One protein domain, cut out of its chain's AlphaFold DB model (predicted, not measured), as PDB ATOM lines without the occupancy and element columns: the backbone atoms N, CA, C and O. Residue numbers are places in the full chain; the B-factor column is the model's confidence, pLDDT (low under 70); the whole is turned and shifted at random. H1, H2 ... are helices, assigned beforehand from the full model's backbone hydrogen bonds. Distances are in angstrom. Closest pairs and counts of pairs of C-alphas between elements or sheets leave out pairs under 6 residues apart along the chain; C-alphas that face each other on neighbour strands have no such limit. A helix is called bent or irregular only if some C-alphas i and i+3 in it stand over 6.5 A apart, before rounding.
ATOM      1  N   VAL A  25     138.289 123.810 230.807       53.50
ATOM      2  CA  VAL A  25     137.827 125.198 230.612       53.50
ATOM      3  C   VAL A  25     138.524 125.854 229.419       53.50
ATOM      4  O   VAL A  25     137.851 126.476 228.596       53.50
ATOM      5  N   ASP A  26     139.836 125.654 229.270       59.59
ATOM      6  CA  ASP A  26     140.590 126.184 228.126       59.59
ATOM      7  C   ASP A  26     140.113 125.555 226.805       59.59
ATOM      8  O   ASP A  26     139.947 126.252 225.804       59.59
ATOM      9  N   GLY A  27     139.793 124.254 226.807       63.62
ATOM     10  CA  GLY A  27     139.224 123.569 225.642       63.62
ATOM     11  C   GLY A  27     137.831 124.080 225.249       63.62
ATOM     12  O   GLY A  27     137.525 124.207 224.060       63.62
ATOM     13  N   LEU A  28     136.992 124.424 226.232       65.88
ATOM     14  CA  LEU A  28     135.669 125.006 225.988       65.88
ATOM     15  C   LEU A  28     135.756 126.437 225.454       65.88
ATOM     16  O   LEU A  28     135.014 126.779 224.535       65.88
ATOM     17  N   GLN A  29     136.675 127.251 225.977       69.25
ATOM     18  CA  GLN A  29     136.877 128.618 225.493       69.25
ATOM     19  C   GLN A  29     137.401 128.641 224.052       69.25
ATOM     20  O   GLN A  29     136.934 129.445 223.249       69.25
ATOM     21  N   VAL A  30     138.316 127.730 223.698       68.31
ATOM     22  CA  VAL A  30     138.758 127.545 222.305       68.31
ATOM     23  C   VAL A  30     137.580 127.152 221.415       68.31
ATOM     24  O   VAL A  30     137.379 127.757 220.371       68.31
ATOM     25  N   THR A  31     136.738 126.216 221.863       68.88
ATOM     26  CA  THR A  31     135.566 125.777 221.084       68.88
ATOM     27  C   THR A  31     134.536 126.900 220.886       68.88
ATOM     28  O   THR A  31     133.865 126.941 219.857       68.88
ATOM     29  N   LEU A  32     134.394 127.808 221.857       74.06
ATOM     30  CA  LEU A  32     133.547 128.996 221.735       74.06
ATOM     31  C   LEU A  32     134.102 129.991 220.716       74.06
ATOM     32  O   LEU A  32     133.358 130.420 219.840       74.06
ATOM     33  N   ASN A  33     135.396 130.306 220.792       78.69
ATOM     34  CA  ASN A  33     136.037 131.205 219.832       78.69
ATOM     35  C   ASN A  33     135.948 130.638 218.405       78.69
ATOM     36  O   ASN A  33     135.592 131.360 217.480       78.69
ATOM     37  N   ASP A  34     136.183 129.331 218.245       76.62
ATOM     38  CA  ASP A  34     136.026 128.635 216.965       76.62
ATOM     39  C   ASP A  34     134.585 128.749 216.432       76.62
ATOM     40  O   ASP A  34     134.366 128.811 215.223       76.62
ATOM     41  N   LEU A  35     133.575 128.752 217.313       76.62
ATOM     42  CA  LEU A  35     132.179 128.891 216.906       76.62
ATOM     43  C   LEU A  35     131.839 130.328 216.491       76.62
ATOM     44  O   LEU A  35     131.134 130.501 215.495       76.62
ATOM     45  N   ASP A  36     132.342 131.326 217.217       82.25
ATOM     46  CA  ASP A  36     132.166 132.739 216.871       82.25
ATOM     47  C   ASP A  36     132.792 133.043 215.500       82.25
ATOM     48  O   ASP A  36     132.119 133.584 214.621       82.25
ATOM     49  N   GLU A  37     134.025 132.587 215.254       85.94
ATOM     50  CA  GLU A  37     134.689 132.739 213.950       85.94
ATOM     51  C   GLU A  37     133.885 132.090 212.812       85.94
ATOM     52  O   GLU A  37     133.728 132.656 211.724       85.94
ATOM     53  N   VAL A  38     133.335 130.902 213.065       84.25
ATOM     54  CA  VAL A  38     132.500 130.185 212.099       84.25
ATOM     55  C   VAL A  38     131.193 130.934 211.807       84.25
ATOM     56  O   VAL A  38     130.707 130.889 210.674       84.25
ATOM     57  N   ILE A  39     130.621 131.642 212.780       85.44
ATOM     58  CA  ILE A  39     129.383 132.416 212.606       85.44
ATOM     59  C   ILE A  39     129.618 133.728 211.874       85.44
ATOM     60  O   ILE A  39     128.815 134.093 211.009       85.44
ATOM     61  N   ASP A  40     130.723 134.404 212.150       89.19
ATOM     62  CA  ASP A  40     131.118 135.594 211.401       89.19
ATOM     63  C   ASP A  40     131.377 135.242 209.928       89.19
ATOM     64  O   ASP A  40     130.907 135.923 209.004       89.19
ATOM     65  N   ALA A  41     132.049 134.111 209.691       90.00
ATOM     66  CA  ALA A  41     132.222 133.564 208.353       90.00
ATOM     67  C   ALA A  41     130.876 133.197 207.704       90.00
ATOM     68  O   ALA A  41     130.687 133.438 206.509       90.00
ATOM     69  N   HIS A  42     129.928 132.648 208.472       91.44
ATOM     70  CA  HIS A  42     128.600 132.269 207.972       91.44
ATOM     71  C   HIS A  42     127.802 133.486 207.542       91.44
ATOM     72  O   HIS A  42     127.339 133.531 206.405       91.44
ATOM     73  N   SER A  43     127.755 134.511 208.388       91.81
ATOM     74  CA  SER A  43     127.086 135.780 208.100       91.81
ATOM     75  C   SER A  43     127.659 136.431 206.835       91.81
ATOM     76  O   SER A  43     126.916 136.795 205.924       91.81
ATOM     77  N   SER A  44     128.988 136.453 206.699       94.31
ATOM     78  CA  SER A  44     129.664 136.966 205.497       94.31
ATOM     79  C   SER A  44     129.287 136.192 204.223       94.31
ATOM     80  O   SER A  44     129.114 136.774 203.145       94.31
ATOM     81  N   VAL A  45     129.154 134.865 204.328       94.31
ATOM     82  CA  VAL A  45     128.717 134.001 203.223       94.31
ATOM     83  C   VAL A  45     127.249 134.248 202.874       94.31
ATOM     84  O   VAL A  45     126.935 134.286 201.683       94.31
ATOM     85  N   LEU A  46     126.368 134.450 203.860       95.19
ATOM     86  CA  LEU A  46     124.958 134.773 203.625       95.19
ATOM     87  C   LEU A  46     124.805 136.086 202.865       95.19
ATOM     88  O   LEU A  46     124.136 136.102 201.835       95.19
ATOM     89  N   GLU A  47     125.511 137.143 203.269       96.12
ATOM     90  CA  GLU A  47     125.496 138.418 202.544       96.12
ATOM     91  C   GLU A  47     125.985 138.269 201.094       96.12
ATOM     92  O   GLU A  47     125.484 138.905 200.162       96.12
ATOM     93  N   ALA A  48     127.019 137.453 200.865       95.75
ATOM     94  CA  ALA A  48     127.507 137.170 199.515       95.75
ATOM     95  C   ALA A  48     126.479 136.378 198.688       95.75
ATOM     96  O   ALA A  48     126.294 136.661 197.497       95.75
ATOM     97  N   LEU A  49     125.785 135.421 199.312       95.88
ATOM     98  CA  LEU A  49     124.716 134.638 198.691       95.88
ATOM     99  C   LEU A  49     123.537 135.536 198.327       95.88
ATOM    100  O   LEU A  49     123.090 135.509 197.182       95.88
ATOM    101  N   GLU A  50     123.079 136.366 199.262       96.94
ATOM    102  CA  GLU A  50     121.977 137.303 199.063       96.94
ATOM    103  C   GLU A  50     122.275 138.278 197.927       96.94
ATOM    104  O   GLU A  50     121.457 138.429 197.013       96.94
ATOM    105  N   ARG A  51     123.469 138.885 197.921       97.31
ATOM    106  CA  ARG A  51     123.904 139.766 196.828       97.31
ATOM    107  C   ARG A  51     123.885 139.044 195.486       97.31
ATOM    108  O   ARG A  51     123.310 139.559 194.528       97.31
ATOM    109  N   SER A  52     124.462 137.845 195.418       96.44
ATOM    110  CA  SER A  52     124.543 137.073 194.170       96.44
ATOM    111  C   SER A  52     123.157 136.669 193.656       96.44
ATOM    112  O   SER A  52     122.877 136.791 192.463       96.44
ATOM    113  N   VAL A  53     122.256 136.249 194.550       95.69
ATOM    114  CA  VAL A  53     120.858 135.918 194.228       95.69
ATOM    115  C   VAL A  53     120.099 137.155 193.747       95.69
ATOM    116  O   VAL A  53     119.417 137.100 192.722       95.69
ATOM    117  N   THR A  54     120.237 138.282 194.448       95.81
ATOM    118  CA  THR A  54     119.536 139.537 194.138       95.81
ATOM    119  C   THR A  54     119.962 140.099 192.786       95.81
ATOM    120  O   THR A  54     119.117 140.479 191.974       95.81
ATOM    121  N   LEU A  55     121.267 140.098 192.511       96.06
ATOM    122  CA  LEU A  55     121.832 140.555 191.240       96.06
ATOM    123  C   LEU A  55     121.695 139.524 190.114       96.06
ATOM    124  O   LEU A  55     121.948 139.852 188.957       96.06
ATOM    125  N   LYS A  56     121.274 138.292 190.437       94.62
ATOM    126  CA  LYS A  56     121.236 137.146 189.519       94.62
ATOM    127  C   LYS A  56     122.603 136.865 188.880       94.62
ATOM    128  O   LYS A  56     122.672 136.402 187.744       94.62
ATOM    129  N   ASP A  57     123.680 137.133 189.617       94.62
ATOM    130  CA  ASP A  57     125.048 136.829 189.205       94.62
ATOM    131  C   ASP A  57     125.345 135.359 189.506       94.62
ATOM    132  O   ASP A  57     125.677 134.964 190.628       94.62
ATOM    133  N   THR A  58     125.187 134.525 188.486       92.69
ATOM    134  CA  THR A  58     125.283 133.075 188.625       92.69
ATOM    135  C   THR A  58     126.719 132.588 188.792       92.69
ATOM    136  O   THR A  58     126.936 131.555 189.421       92.69
ATOM    137  N   GLU A  59     127.712 133.331 188.294       92.81
ATOM    138  CA  GLU A  59     129.123 132.976 188.479       92.81
ATOM    139  C   GLU A  59     129.547 133.200 189.936       92.81
ATOM    140  O   GLU A  59     130.124 132.306 190.571       92.81
ATOM    141  N   SER A  60     129.212 134.366 190.494       94.50
ATOM    142  CA  SER A  60     129.475 134.672 191.905       94.50
ATOM    143  C   SER A  60     128.675 133.763 192.836       94.50
ATOM    144  O   SER A  60     129.199 133.310 193.858       94.50
ATOM    145  N   LEU A  61     127.447 133.400 192.449       94.94
ATOM    146  CA  LEU A  61     126.618 132.464 193.203       94.94
ATOM    147  C   LEU A  61     127.268 131.076 193.297       94.94
ATOM    148  O   LEU A  61     127.356 130.525 194.391       94.94
ATOM    149  N   LEU A  62     127.795 130.524 192.196       94.06
ATOM    150  CA  LEU A  62     128.493 129.229 192.209       94.06
ATOM    151  C   LEU A  62     129.737 129.241 193.109       94.06
ATOM    152  O   LEU A  62     129.961 128.295 193.872       94.06
ATOM    153  N   LYS A  63     130.535 130.315 193.051       94.88
ATOM    154  CA  LYS A  63     131.712 130.485 193.924       94.88
ATOM    155  C   LYS A  63     131.295 130.536 195.392       94.88
ATOM    156  O   LYS A  63     131.854 129.811 196.215       94.88
ATOM    157  N   THR A  64     130.267 131.322 195.698       95.50
ATOM    158  CA  THR A  64     129.748 131.480 197.059       95.50
ATOM    159  C   THR A  64     129.175 130.173 197.605       95.50
ATOM    160  O   THR A  64     129.501 129.788 198.725       95.50
ATOM    161  N   LEU A  65     128.409 129.423 196.805       95.38
ATOM    162  CA  LEU A  65     127.888 128.102 197.182       95.38
ATOM    163  C   LEU A  65     129.013 127.111 197.512       95.38
ATOM    164  O   LEU A  65     128.898 126.324 198.451       95.38
ATOM    165  N   SER A  66     130.121 127.152 196.766       94.69
ATOM    166  CA  SER A  66     131.301 126.329 197.053       94.69
ATOM    167  C   SER A  66     131.927 126.666 198.412       94.69
ATOM    168  O   SER A  66     132.233 125.758 199.189       94.69
ATOM    169  N   SER A  67     132.060 127.957 198.732       93.31
ATOM    170  CA  SER A  67     132.534 128.417 200.044       93.31
ATOM    171  C   SER A  67     131.575 128.011 201.165       93.31
ATOM    172  O   SER A  67     132.010 127.427 202.157       93.31
ATOM    173  N   ALA A  68     130.267 128.200 200.963       94.50
ATOM    174  CA  ALA A  68     129.231 127.812 201.917       94.50
ATOM    175  C   ALA A  68     129.289 126.313 202.252       94.50
ATOM    176  O   ALA A  68     129.188 125.925 203.411       94.50
ATOM    177  N   ARG A  69     129.540 125.446 201.263       95.19
ATOM    178  CA  ARG A  69     129.690 123.995 201.490       95.19
ATOM    179  C   ARG A  69     130.852 123.640 202.410       95.19
ATOM    180  O   ARG A  69     130.747 122.670 203.157       95.19
ATOM    181  N   ARG A  70     131.974 124.360 202.319       92.94
ATOM    182  CA  ARG A  70     133.131 124.133 203.201       92.94
ATOM    183  C   ARG A  70     132.786 124.558 204.617       92.94
ATOM    184  O   ARG A  70     132.908 123.745 205.529       92.94
ATOM    185  N   LEU A  71     132.230 125.757 204.749       92.00
ATOM    186  CA  LEU A  71     131.835 126.303 206.036       92.00
ATOM    187  C   LEU A  71     130.783 125.434 206.736       92.00
ATOM    188  O   LEU A  71     130.933 125.120 207.908       92.00
ATOM    189  N   ARG A  72     129.781 124.915 206.014       92.88
ATOM    190  CA  ARG A  72     128.800 123.969 206.575       92.88
ATOM    191  C   ARG A  72     129.441 122.725 207.188       92.88
ATOM    192  O   ARG A  72     128.932 122.211 208.179       92.88
ATOM    193  N   LYS A  73     130.534 122.207 206.616       91.12
ATOM    194  CA  LYS A  73     131.240 121.047 207.194       91.12
ATOM    195  C   LYS A  73     131.898 121.408 208.522       91.12
ATOM    196  O   LYS A  73     131.835 120.609 209.455       91.12
ATOM    197  N   GLU A  74     132.498 122.590 208.599       89.50
ATOM    198  CA  GLU A  74     133.106 123.126 209.821       89.50
ATOM    199  C   GLU A  74     132.031 123.393 210.878       89.50
ATOM    200  O   GLU A  74     132.106 122.834 211.970       89.50
ATOM    201  N   MET A  75     130.950 124.087 210.509       89.12
ATOM    202  CA  MET A  75     129.772 124.296 211.354       89.12
ATOM    203  C   MET A  75     129.213 122.983 211.889       89.12
ATOM    204  O   MET A  75     129.010 122.851 213.090       89.12
ATOM    205  N   LYS A  76     128.998 121.980 211.027       89.06
ATOM    206  CA  LYS A  76     128.479 120.672 211.447       89.06
ATOM    207  C   LYS A  76     129.378 120.030 212.498       89.06
ATOM    208  O   LYS A  76     128.870 119.464 213.464       89.06
ATOM    209  N   LYS A  77     130.700 120.117 212.325       86.62
ATOM    210  CA  LYS A  77     131.677 119.592 213.285       86.62
ATOM    211  C   LYS A  77     131.593 120.336 214.622       86.62
ATOM    212  O   LYS A  77     131.472 119.673 215.651       86.62
ATOM    213  N   SER A  78     131.612 121.669 214.607       84.12
ATOM    214  CA  SER A  78     131.559 122.500 215.819       84.12
ATOM    215  C   SER A  78     130.240 122.324 216.568       84.12
ATOM    216  O   SER A  78     130.248 122.029 217.761       84.12
ATOM    217  N   VAL A  79     129.112 122.379 215.851       84.94
ATOM    218  CA  VAL A  79     127.772 122.114 216.389       84.94
ATOM    219  C   VAL A  79     127.715 120.732 217.022       84.94
ATOM    220  O   VAL A  79     127.390 120.630 218.194       84.94
ATOM    221  N   THR A  80     128.095 119.672 216.303       83.75
ATOM    222  CA  THR A  80     128.029 118.300 216.840       83.75
ATOM    223  C   THR A  80     128.886 118.140 218.099       83.75
ATOM    224  O   THR A  80     128.444 117.518 219.065       83.75
ATOM    225  N   SER A  81     130.095 118.715 218.108       82.69
ATOM    226  CA  SER A  81     130.988 118.690 219.271       82.69
ATOM    227  C   SER A  81     130.355 119.382 220.479       82.69
ATOM    228  O   SER A  81     130.298 118.817 221.572       82.69
ATOM    229  N   LEU A  82     129.820 120.586 220.279       80.19
ATOM    230  CA  LEU A  82     129.173 121.348 221.340       80.19
ATOM    231  C   LEU A  82     127.907 120.664 221.829       80.19
ATOM    232  O   LEU A  82     127.751 120.504 223.031       80.19
ATOM    233  N   SER A  83     127.058 120.181 220.924       78.56
ATOM    234  CA  SER A  83     125.851 119.421 221.243       78.56
ATOM    235  C   SER A  83     126.139 118.203 222.113       78.56
ATOM    236  O   SER A  83     125.439 117.969 223.096       78.56
ATOM    237  N   HIS A  84     127.185 117.441 221.782       80.19
ATOM    238  CA  HIS A  84     127.566 116.255 222.545       80.19
ATOM    239  C   HIS A  84     128.038 116.610 223.960       80.19
ATOM    240  O   HIS A  84     127.653 115.959 224.931       80.19
ATOM    241  N   ASN A  85     128.827 117.679 224.082       77.50
ATOM    242  CA  ASN A  85     129.393 118.108 225.357       77.50
ATOM    243  C   ASN A  85     128.433 118.976 226.186       77.50
ATOM    244  O   ASN A  85     128.626 119.136 227.387       77.50
ATOM    245  N   PHE A  86     127.366 119.507 225.591       77.69
ATOM    246  CA  PHE A  86     126.475 120.478 226.225       77.69
ATOM    247  C   PHE A  86     125.847 119.979 227.535       77.69
ATOM    248  O   PHE A  86     125.727 120.728 228.503       77.69
ATOM    249  N   SER A  87     125.466 118.699 227.589       73.62
ATOM    250  CA  SER A  87     124.837 118.091 228.773       73.62
ATOM    251  C   SER A  87     125.782 117.957 229.971       73.62
ATOM    252  O   SER A  87     125.329 117.998 231.114       73.62
ATOM    253  N   ILE A  88     127.087 117.832 229.711       76.62
ATOM    254  CA  ILE A  88     128.133 117.678 230.728       76.62
ATOM    255  C   ILE A  88     128.828 119.005 231.064       76.62
ATOM    256  O   ILE A  88     129.598 119.059 232.021       76.62
ATOM    257  N   MET A  89     128.541 120.079 230.317       75.06
ATOM    258  CA  MET A  89     129.025 121.419 230.645       75.06
ATOM    259  C   MET A  89     128.428 121.883 231.985       75.06
ATOM    260  O   MET A  89     127.202 121.817 232.164       75.06
ATOM    261  N   PRO A  90     129.257 122.391 232.919       72.62
ATOM    262  CA  PRO A  90     128.766 123.012 234.142       72.62
ATOM    263  C   PRO A  90     127.793 124.141 233.801       72.62
ATOM    264  O   PRO A  90     128.061 124.919 232.880       72.62
ATOM    265  N   GLU A  91     126.691 124.259 234.549       67.88
ATOM    266  CA  GLU A  91     125.831 125.442 234.445       67.88
ATOM    267  C   GLU A  91     126.646 126.679 234.818       67.88
ATOM    268  O   GLU A  91     127.044 126.876 235.967       67.88
ATOM    269  N   SER A  92     126.995 127.442 233.793       74.44
ATOM    270  CA  SER A  92     128.003 128.490 233.821       74.44
ATOM    271  C   SER A  92     127.726 129.472 232.691       74.44
ATOM    272  O   SER A  92     127.010 129.162 231.738       74.44
ATOM    273  N   GLN A  93     128.343 130.649 232.772       75.75
ATOM    274  CA  GLN A  93     128.279 131.667 231.725       75.75
ATOM    275  C   GLN A  93     128.615 131.107 230.329       75.75
ATOM    276  O   GLN A  93     127.980 131.483 229.351       75.75
ATOM    277  N   VAL A  94     129.551 130.155 230.256       76.75
ATOM    278  CA  VAL A  94     129.954 129.455 229.026       76.75
ATOM    279  C   VAL A  94     128.782 128.684 228.416       76.75
ATOM    280  O   VAL A  94     128.539 128.766 227.217       76.75
ATOM    281  N   LYS A  95     128.005 127.967 229.232       80.12
ATOM    282  CA  LYS A  95     126.863 127.182 228.748       80.12
ATOM    283  C   LYS A  95     125.740 128.073 228.213       80.12
ATOM    284  O   LYS A  95     125.136 127.740 227.196       80.12
ATOM    285  N   GLU A  96     125.497 129.219 228.848       81.94
ATOM    286  CA  GLU A  96     124.551 130.231 228.356       81.94
ATOM    287  C   GLU A  96     125.026 130.892 227.054       81.94
ATOM    288  O   GLU A  96     124.226 131.093 226.142       81.94
ATOM    289  N   GLN A  97     126.328 131.160 226.913       80.06
ATOM    290  CA  GLN A  97     126.899 131.638 225.649       80.06
ATOM    291  C   GLN A  97     126.700 130.613 224.531       80.06
ATOM    292  O   GLN A  97     126.170 130.962 223.480       80.06
ATOM    293  N   VAL A  98     127.016 129.336 224.778       82.69
ATOM    294  CA  VAL A  98     126.760 128.257 223.811       82.69
ATOM    295  C   VAL A  98     125.274 128.207 223.435       82.69
ATOM    296  O   VAL A  98     124.962 128.160 222.247       82.69
ATOM    297  N   LYS A  99     124.343 128.277 224.401       84.12
ATOM    298  CA  LYS A  99     122.895 128.341 224.106       84.12
ATOM    299  C   LYS A  99     122.551 129.515 223.198       84.12
ATOM    300  O   LYS A  99     121.841 129.321 222.215       84.12
ATOM    301  N   GLY A 100     123.038 130.712 223.522       84.44
ATOM    302  CA  GLY A 100     122.756 131.925 222.757       84.44
ATOM    303  C   GLY A 100     123.243 131.817 221.315       84.44
ATOM    304  O   GLY A 100     122.484 132.073 220.381       84.44
ATOM    305  N   ILE A 101     124.477 131.353 221.138       83.81
ATOM    306  CA  ILE A 101     125.099 131.212 219.825       83.81
ATOM    307  C   ILE A 101     124.385 130.138 218.984       83.81
ATOM    308  O   ILE A 101     123.991 130.383 217.841       83.81
ATOM    309  N   LEU A 102     124.150 128.955 219.558       85.19
ATOM    310  CA  LEU A 102     123.428 127.874 218.881       85.19
ATOM    311  C   LEU A 102     121.971 128.256 218.581       85.19
ATOM    312  O   LEU A 102     121.436 127.885 217.536       85.19
ATOM    313  N   GLY A 103     121.337 129.022 219.471       82.81
ATOM    314  CA  GLY A 103     119.997 129.571 219.290       82.81
ATOM    315  C   GLY A 103     119.919 130.565 218.133       82.81
ATOM    316  O   GLY A 103     119.024 130.440 217.297       82.81
ATOM    317  N   TYR A 104     120.872 131.500 218.029       84.69
ATOM    318  CA  TYR A 104     120.985 132.400 216.875       84.69
ATOM    319  C   TYR A 104     121.134 131.611 215.576       84.69
ATOM    320  O   TYR A 104     120.392 131.841 214.617       84.69
ATOM    321  N   LEU A 105     122.047 130.638 215.562       85.69
ATOM    322  CA  LEU A 105     122.310 129.843 214.374       85.69
ATOM    323  C   LEU A 105     121.065 129.056 213.932       85.69
ATOM    324  O   LEU A 105     120.744 129.026 212.744       85.69
ATOM    325  N   TYR A 106     120.335 128.464 214.879       85.25
ATOM    326  CA  TYR A 106     119.102 127.730 214.598       85.25
ATOM    327  C   TYR A 106     117.960 128.630 214.108       85.25
ATOM    328  O   TYR A 106     117.284 128.283 213.137       85.25
ATOM    329  N   LEU A 107     117.707 129.750 214.794       81.94
ATOM    330  CA  LEU A 107     116.546 130.599 214.530       81.94
ATOM    331  C   LEU A 107     116.741 131.476 213.297       81.94
ATOM    332  O   LEU A 107     115.826 131.578 212.478       81.94
ATOM    333  N   VAL A 108     117.916 132.088 213.173       84.25
ATOM    334  CA  VAL A 108     118.196 133.125 212.178       84.25
ATOM    335  C   VAL A 108     119.063 132.554 211.064       84.25
ATOM    336  O   VAL A 108     118.560 132.339 209.964       84.25
ATOM    337  N   GLY A 109     120.320 132.210 211.362       88.88
ATOM    338  CA  GLY A 109     121.320 131.912 210.332       88.88
ATOM    339  C   GLY A 109     120.915 130.786 209.374       88.88
ATOM    340  O   GLY A 109     120.887 130.972 208.158       88.88
ATOM    341  N   LEU A 110     120.564 129.606 209.894       92.12
ATOM    342  CA  LEU A 110     120.215 128.454 209.048       92.12
ATOM    343  C   LEU A 110     118.844 128.608 208.371       92.12
ATOM    344  O   LEU A 110     118.617 128.022 207.312       92.12
ATOM    345  N   SER A 111     117.925 129.374 208.966       91.94
ATOM    346  CA  SER A 111     116.624 129.678 208.357       91.94
ATOM    347  C   SER A 111     116.793 130.592 207.146       91.94
ATOM    348  O   SER A 111     116.282 130.284 206.069       91.94
ATOM    349  N   GLU A 112     117.572 131.662 207.295       94.38
ATOM    350  CA  GLU A 112     117.901 132.584 206.211       94.38
ATOM    351  C   GLU A 112     118.673 131.879 205.090       94.38
ATOM    352  O   GLU A 112     118.336 132.012 203.911       94.38
ATOM    353  N   GLU A 113     119.644 131.032 205.445       95.69
ATOM    354  CA  GLU A 113     120.371 130.237 204.458       95.69
ATOM    355  C   GLU A 113     119.429 129.352 203.631       95.69
ATOM    356  O   GLU A 113     119.560 129.272 202.409       95.69
ATOM    357  N   MET A 114     118.453 128.704 204.272       95.94
ATOM    358  CA  MET A 114     117.465 127.874 203.577       95.94
ATOM    359  C   MET A 114     116.646 128.671 202.559       95.94
ATOM    360  O   MET A 114     116.382 128.167 201.463       95.94
ATOM    361  N   GLU A 115     116.257 129.900 202.892       96.06
ATOM    362  CA  GLU A 115     115.530 130.784 201.978       96.06
ATOM    363  C   GLU A 115     116.402 131.223 200.797       96.06
ATOM    364  O   GLU A 115     115.961 131.177 199.643       96.06
ATOM    365  N   LEU A 116     117.655 131.602 201.059       97.25
ATOM    366  CA  LEU A 116     118.610 131.988 200.020       97.25
ATOM    367  C   LEU A 116     118.939 130.817 199.089       97.25
ATOM    368  O   LEU A 116     118.983 130.997 197.872       97.25
ATOM    369  N   LEU A 117     119.096 129.605 199.628       97.75
ATOM    370  CA  LEU A 117     119.315 128.397 198.834       97.75
ATOM    371  C   LEU A 117     118.097 128.030 197.985       97.75
ATOM    372  O   LEU A 117     118.270 127.591 196.850       97.75
ATOM    373  N   ALA A 118     116.873 128.238 198.478       97.12
ATOM    374  CA  ALA A 118     115.671 128.028 197.674       97.12
ATOM    375  C   ALA A 118     115.651 128.962 196.452       97.12
ATOM    376  O   ALA A 118     115.485 128.501 195.321       97.12
ATOM    377  N   LYS A 119     115.930 130.256 196.659       97.19
ATOM    378  CA  LYS A 119     116.055 131.241 195.569       97.19
ATOM    379  C   LYS A 119     117.210 130.894 194.620       97.19
ATOM    380  O   LYS A 119     117.063 130.985 193.401       97.19
ATOM    381  N   ALA A 120     118.349 130.455 195.155       96.38
ATOM    382  CA  ALA A 120     119.493 130.018 194.360       96.38
ATOM    383  C   ALA A 120     119.160 128.789 193.499       96.38
ATOM    384  O   ALA A 120     119.553 128.746 192.337       96.38
ATOM    385  N   ALA A 121     118.403 127.821 194.025       96.50
ATOM    386  CA  ALA A 121     117.968 126.646 193.275       96.50
ATOM    387  C   ALA A 121     117.068 127.037 192.095       96.50
ATOM    388  O   ALA A 121     117.266 126.543 190.990       96.50
ATOM    389  N   GLU A 122     116.133 127.970 192.292       95.19
ATOM    390  CA  GLU A 122     115.289 128.488 191.206       95.19
ATOM    391  C   GLU A 122     116.094 129.200 190.112       95.19
ATOM    392  O   GLU A 122     115.773 129.084 188.928       95.19
ATOM    393  N   LEU A 123     117.131 129.956 190.490       94.06
ATOM    394  CA  LEU A 123     118.026 130.606 189.532       94.06
ATOM    395  C   LEU A 123     118.871 129.580 188.773       94.06
ATOM    396  O   LEU A 123     118.956 129.655 187.548       94.06
ATOM    397  N   MET A 124     119.446 128.602 189.477       92.12
ATOM    398  CA  MET A 124     120.272 127.559 188.864       92.12
ATOM    399  C   MET A 124     119.461 126.623 187.973       92.12
ATOM    400  O   MET A 124     119.934 126.273 186.901       92.12
ATOM    401  N   GLY A 125     118.220 126.289 188.337       90.94
ATOM    402  CA  GLY A 125     117.348 125.433 187.523       90.94
ATOM    403  C   GLY A 125     116.997 126.026 186.158       90.94
ATOM    404  O   GLY A 125     116.713 125.290 185.217       90.94
ATOM    405  N   LYS A 126     117.083 127.355 186.009       91.88
ATOM    406  CA  LYS A 126     116.934 128.031 184.708       91.88
ATOM    407  C   LYS A 126     118.163 127.877 183.809       91.88
ATOM    408  O   LYS A 126     118.042 128.091 182.608       91.88
ATOM    409  N   LEU A 127     119.323 127.560 184.383       89.12
ATOM    410  CA  LEU A 127     120.594 127.418 183.673       89.12
ATOM    411  C   LEU A 127     120.960 125.953 183.447       89.12
ATOM    412  O   LEU A 127     121.206 125.548 182.315       89.12
ATOM    413  N   ASP A 128     121.005 125.177 184.529       92.12
ATOM    414  CA  ASP A 128     121.437 123.787 184.537       92.12
ATOM    415  C   ASP A 128     120.705 122.994 185.646       92.12
ATOM    416  O   ASP A 128     120.922 123.237 186.842       92.12
ATOM    417  N   PRO A 129     119.878 121.995 185.282       93.00
ATOM    418  CA  PRO A 129     119.223 121.102 186.239       93.00
ATOM    419  C   PRO A 129     120.188 120.356 187.178       93.00
ATOM    420  O   PRO A 129     119.796 119.936 188.272       93.00
ATOM    421  N   VAL A 130     121.445 120.153 186.772       93.88
ATOM    422  CA  VAL A 130     122.473 119.518 187.608       93.88
ATOM    423  C   VAL A 130     122.873 120.436 188.761       93.88
ATOM    424  O   VAL A 130     122.970 119.973 189.899       93.88
ATOM    425  N   GLU A 131     123.063 121.730 188.502       92.31
ATOM    426  CA  GLU A 131     123.392 122.703 189.548       92.31
ATOM    427  C   GLU A 131     122.210 122.934 190.493       92.31
ATOM    428  O   GLU A 131     122.407 122.971 191.708       92.31
ATOM    429  N   GLU A 132     120.972 122.960 189.986       95.69
ATOM    430  CA  GLU A 132     119.778 122.973 190.844       95.69
ATOM    431  C   GLU A 132     119.788 121.803 191.836       95.69
ATOM    432  O   GLU A 132     119.561 121.989 193.035       95.69
ATOM    433  N   ARG A 133     120.080 120.586 191.356       95.38
ATOM    434  CA  ARG A 133     120.125 119.398 192.215       95.38
ATOM    435  C   ARG A 133     121.170 119.542 193.320       95.38
ATOM    436  O   ARG A 133     120.861 119.222 194.466       95.38
ATOM    437  N   LYS A 134     122.360 120.059 193.005       95.31
ATOM    438  CA  LYS A 134     123.416 120.308 194.000       95.31
ATOM    439  C   LYS A 134     122.973 121.324 195.054       95.31
ATOM    440  O   LYS A 134     123.198 121.103 196.238       95.31
ATOM    441  N   VAL A 135     122.285 122.397 194.660       95.69
ATOM    442  CA  VAL A 135     121.737 123.369 195.624       95.69
ATOM    443  C   VAL A 135     120.654 122.728 196.502       95.69
ATOM    444  O   VAL A 135     120.590 122.973 197.703       95.69
ATOM    445  N   ARG A 136     119.830 121.828 195.958       96.12
ATOM    446  CA  ARG A 136     118.864 121.068 196.771       96.12
ATOM    447  C   ARG A 136     119.537 120.099 197.748       96.12
ATOM    448  O   ARG A 136     119.000 119.858 198.827       96.12
ATOM    449  N   GLU A 137     120.686 119.534 197.393       96.25
ATOM    450  CA  GLU A 137     121.517 118.752 198.318       96.25
ATOM    451  C   GLU A 137     122.112 119.639 199.417       96.25
ATOM    452  O   GLU A 137     122.089 119.255 200.586       96.25
ATOM    453  N   ASP A 138     122.533 120.860 199.078       96.38
ATOM    454  CA  ASP A 138     122.988 121.855 200.053       96.38
ATOM    455  C   ASP A 138     121.904 122.166 201.096       96.38
ATOM    456  O   ASP A 138     122.192 122.199 202.292       96.38
ATOM    457  N   MET A 139     120.641 122.293 200.678       96.94
ATOM    458  CA  MET A 139     119.510 122.474 201.601       96.94
ATOM    459  C   MET A 139     119.334 121.287 202.563       96.94
ATOM    460  O   MET A 139     118.915 121.473 203.705       96.94
ATOM    461  N   LYS A 140     119.640 120.054 202.136       95.44
ATOM    462  CA  LYS A 140     119.619 118.889 203.041       95.44
ATOM    463  C   LYS A 140     120.743 118.980 204.068       95.44
ATOM    464  O   LYS A 140     120.492 118.742 205.242       95.44
ATOM    465  N   ALA A 141     121.941 119.386 203.648       93.56
ATOM    466  CA  ALA A 141     123.067 119.577 204.557       93.56
ATOM    467  C   ALA A 141     122.773 120.641 205.629       93.56
ATOM    468  O   ALA A 141     123.112 120.439 206.790       93.56
ATOM    469  N   VAL A 142     122.092 121.737 205.272       94.75
ATOM    470  CA  VAL A 142     121.647 122.753 206.245       94.75
ATOM    471  C   VAL A 142     120.668 122.160 207.265       94.75
ATOM    472  O   VAL A 142     120.818 122.391 208.464       94.75
ATOM    473  N   LYS A 143     119.711 121.326 206.830       91.94
ATOM    474  CA  LYS A 143     118.795 120.621 207.750       91.94
ATOM    475  C   LYS A 143     119.531 119.693 208.713       91.94
ATOM    476  O   LYS A 143     119.247 119.715 209.902       91.94
ATOM    477  N   GLU A 144     120.525 118.951 208.233       90.94
ATOM    478  CA  GLU A 144     121.333 118.070 209.088       90.94
ATOM    479  C   GLU A 144     122.116 118.819 210.177       90.94
ATOM    480  O   GLU A 144     122.444 118.224 211.201       90.94
ATOM    481  N   ILE A 145     122.444 120.097 209.961       90.50
ATOM    482  CA  ILE A 145     123.053 120.961 210.987       90.50
ATOM    483  C   ILE A 145     121.975 121.498 211.929       90.50
ATOM    484  O   ILE A 145     122.197 121.597 213.132       90.50
ATOM    485  N   ARG A 146     120.803 121.837 211.387       88.81
ATOM    486  CA  ARG A 146     119.691 122.434 212.126       88.81
ATOM    487  C   ARG A 146     119.027 121.461 213.104       88.81
ATOM    488  O   ARG A 146     118.686 121.864 214.212       88.81
ATOM    489  N   ASP A 147     118.829 120.207 212.711       86.12
ATOM    490  CA  ASP A 147     118.045 119.240 213.491       86.12
ATOM    491  C   ASP A 147     118.651 118.936 214.880       86.12
ATOM    492  O   ASP A 147     117.902 118.950 215.859       86.12
ATOM    493  N   PRO A 148     119.979 118.740 215.037       82.00
ATOM    494  CA  PRO A 148     120.601 118.586 216.356       82.00
ATOM    495  C   PRO A 148     120.438 119.811 217.263       82.00
ATOM    496  O   PRO A 148     120.317 119.667 218.478       82.00
ATOM    497  N   LEU A 149     120.411 121.017 216.685       82.31
ATOM    498  CA  LEU A 149     120.272 122.261 217.447       82.31
ATOM    499  C   LEU A 149     118.886 122.399 218.070       82.31
ATOM    500  O   LEU A 149     118.771 122.907 219.181       82.31
ATOM    501  N   ALA A 150     117.848 121.870 217.417       78.19
ATOM    502  CA  ALA A 150     116.488 121.890 217.948       78.19
ATOM    503  C   ALA A 150     116.368 121.227 219.332       78.19
ATOM    504  O   ALA A 150     115.463 121.566 220.081       78.19
ATOM    505  N   GLN A 151     117.273 120.303 219.681       72.88
ATOM    506  CA  GLN A 151     117.283 119.630 220.986       72.88
ATOM    507  C   GLN A 151     117.996 120.422 222.092       72.88
ATOM    508  O   GLN A 151     117.949 120.026 223.254       72.88
TER     509      GLN A 151
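Overview. This is residues 25 to 151 of the 154 residues of an uncharacterized protein of Sulfodiicoccus acidiphilus (UniProt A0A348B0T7). Four long helices run back and forth along a rod-shaped bundle, H1 and both arms of H3 one way, H2 and H4 the other. Seen along the rod, they sit at four corners in the order H1, H2, H4, H3, with H1 and H4 at opposite corners; H3 bends part way along, and the short links lie at the ends of the rod. The printed part has 127 residues with four named helices, in the order H1, H2, H3, H4, and no named strand; its class is all helix. It is compact, with a radius of gyration of the C-alphas of 15.7 A, and spans 51 by 22 by 20 A.

Along the chain. H1, residues 25 to 55, begins at C-alpha 25 (137.827, 125.198, 230.612) and is 45.2 A long. H2, residues 58 to 86, is 39.7 A long and begins at C-alpha 58 (125.283, 133.075, 188.625). H3, residues 93 to 125, was assigned as one helix by its hydrogen bonds but is bent: C-alphas 107 and 110 are 6.9 A apart. Its arms are H3a, residues 93 to 107, 20.8 A, and H3b, residues 110 to 125, 21.9 A, at a shallow tilt of 30 degrees. H4, residues 129 to 151, is 34.8 A long and ends at C-alpha 151 (117.283, 119.630, 220.986). H4 is neither bent nor irregular, but only just: C-alphas 145 and 148 are 6.4 A apart.

Arrangement. H1, H2, H3a, H3b and H4 form a bundle, a group of helices and arms in which each touches at least three of the others: H2 touches H1, H3a, H3b and H4, for instance, while H3a and H3b are near each other, with 5 pairs of C-alphas within 10 A. H1 and H2 are a helical hairpin at a shallow tilt of 25 degrees; their closest C-alphas, those of Ser 52 and Leu 61, are 5.1 A apart. H1 touches H3a with residues 28 to 39 alone, the closest C-alphas being those of Leu 32 and Val 98, 7.1 A. H1 touches H3b with residues 46 to 53 alone, the closest C-alphas being those of Val 53 and Ala 120, 6.1 A. H2 and H4 touch and run the same way at a shallow tilt of 22 degrees, with the C-alphas of Lys 76 and Ile 145 closest at 5.5 A. H3b and H4 are a helical hairpin at a shallow tilt of 11 degrees, with the C-alphas of Ala 121 and Glu 132 closest at 4.8 A. H1 and H4 are apart. Every O i to N i+4 pair is within hydrogen-bond range in H1, H2, H3a and H3b, and 16 of 19 are in H4.

Size, cuts and confidence. The C-alphas farthest apart, those of Pro 90 and Leu 127, are 51.3 A from each other. The printed part has no cut. The links H1 to H2 and H3 to H4 are tight, and the link H2 to H3 is short; no link is long. The mean pLDDT of the printed part is 87.5, and residues 25 to 31 and residue 91 are under 70.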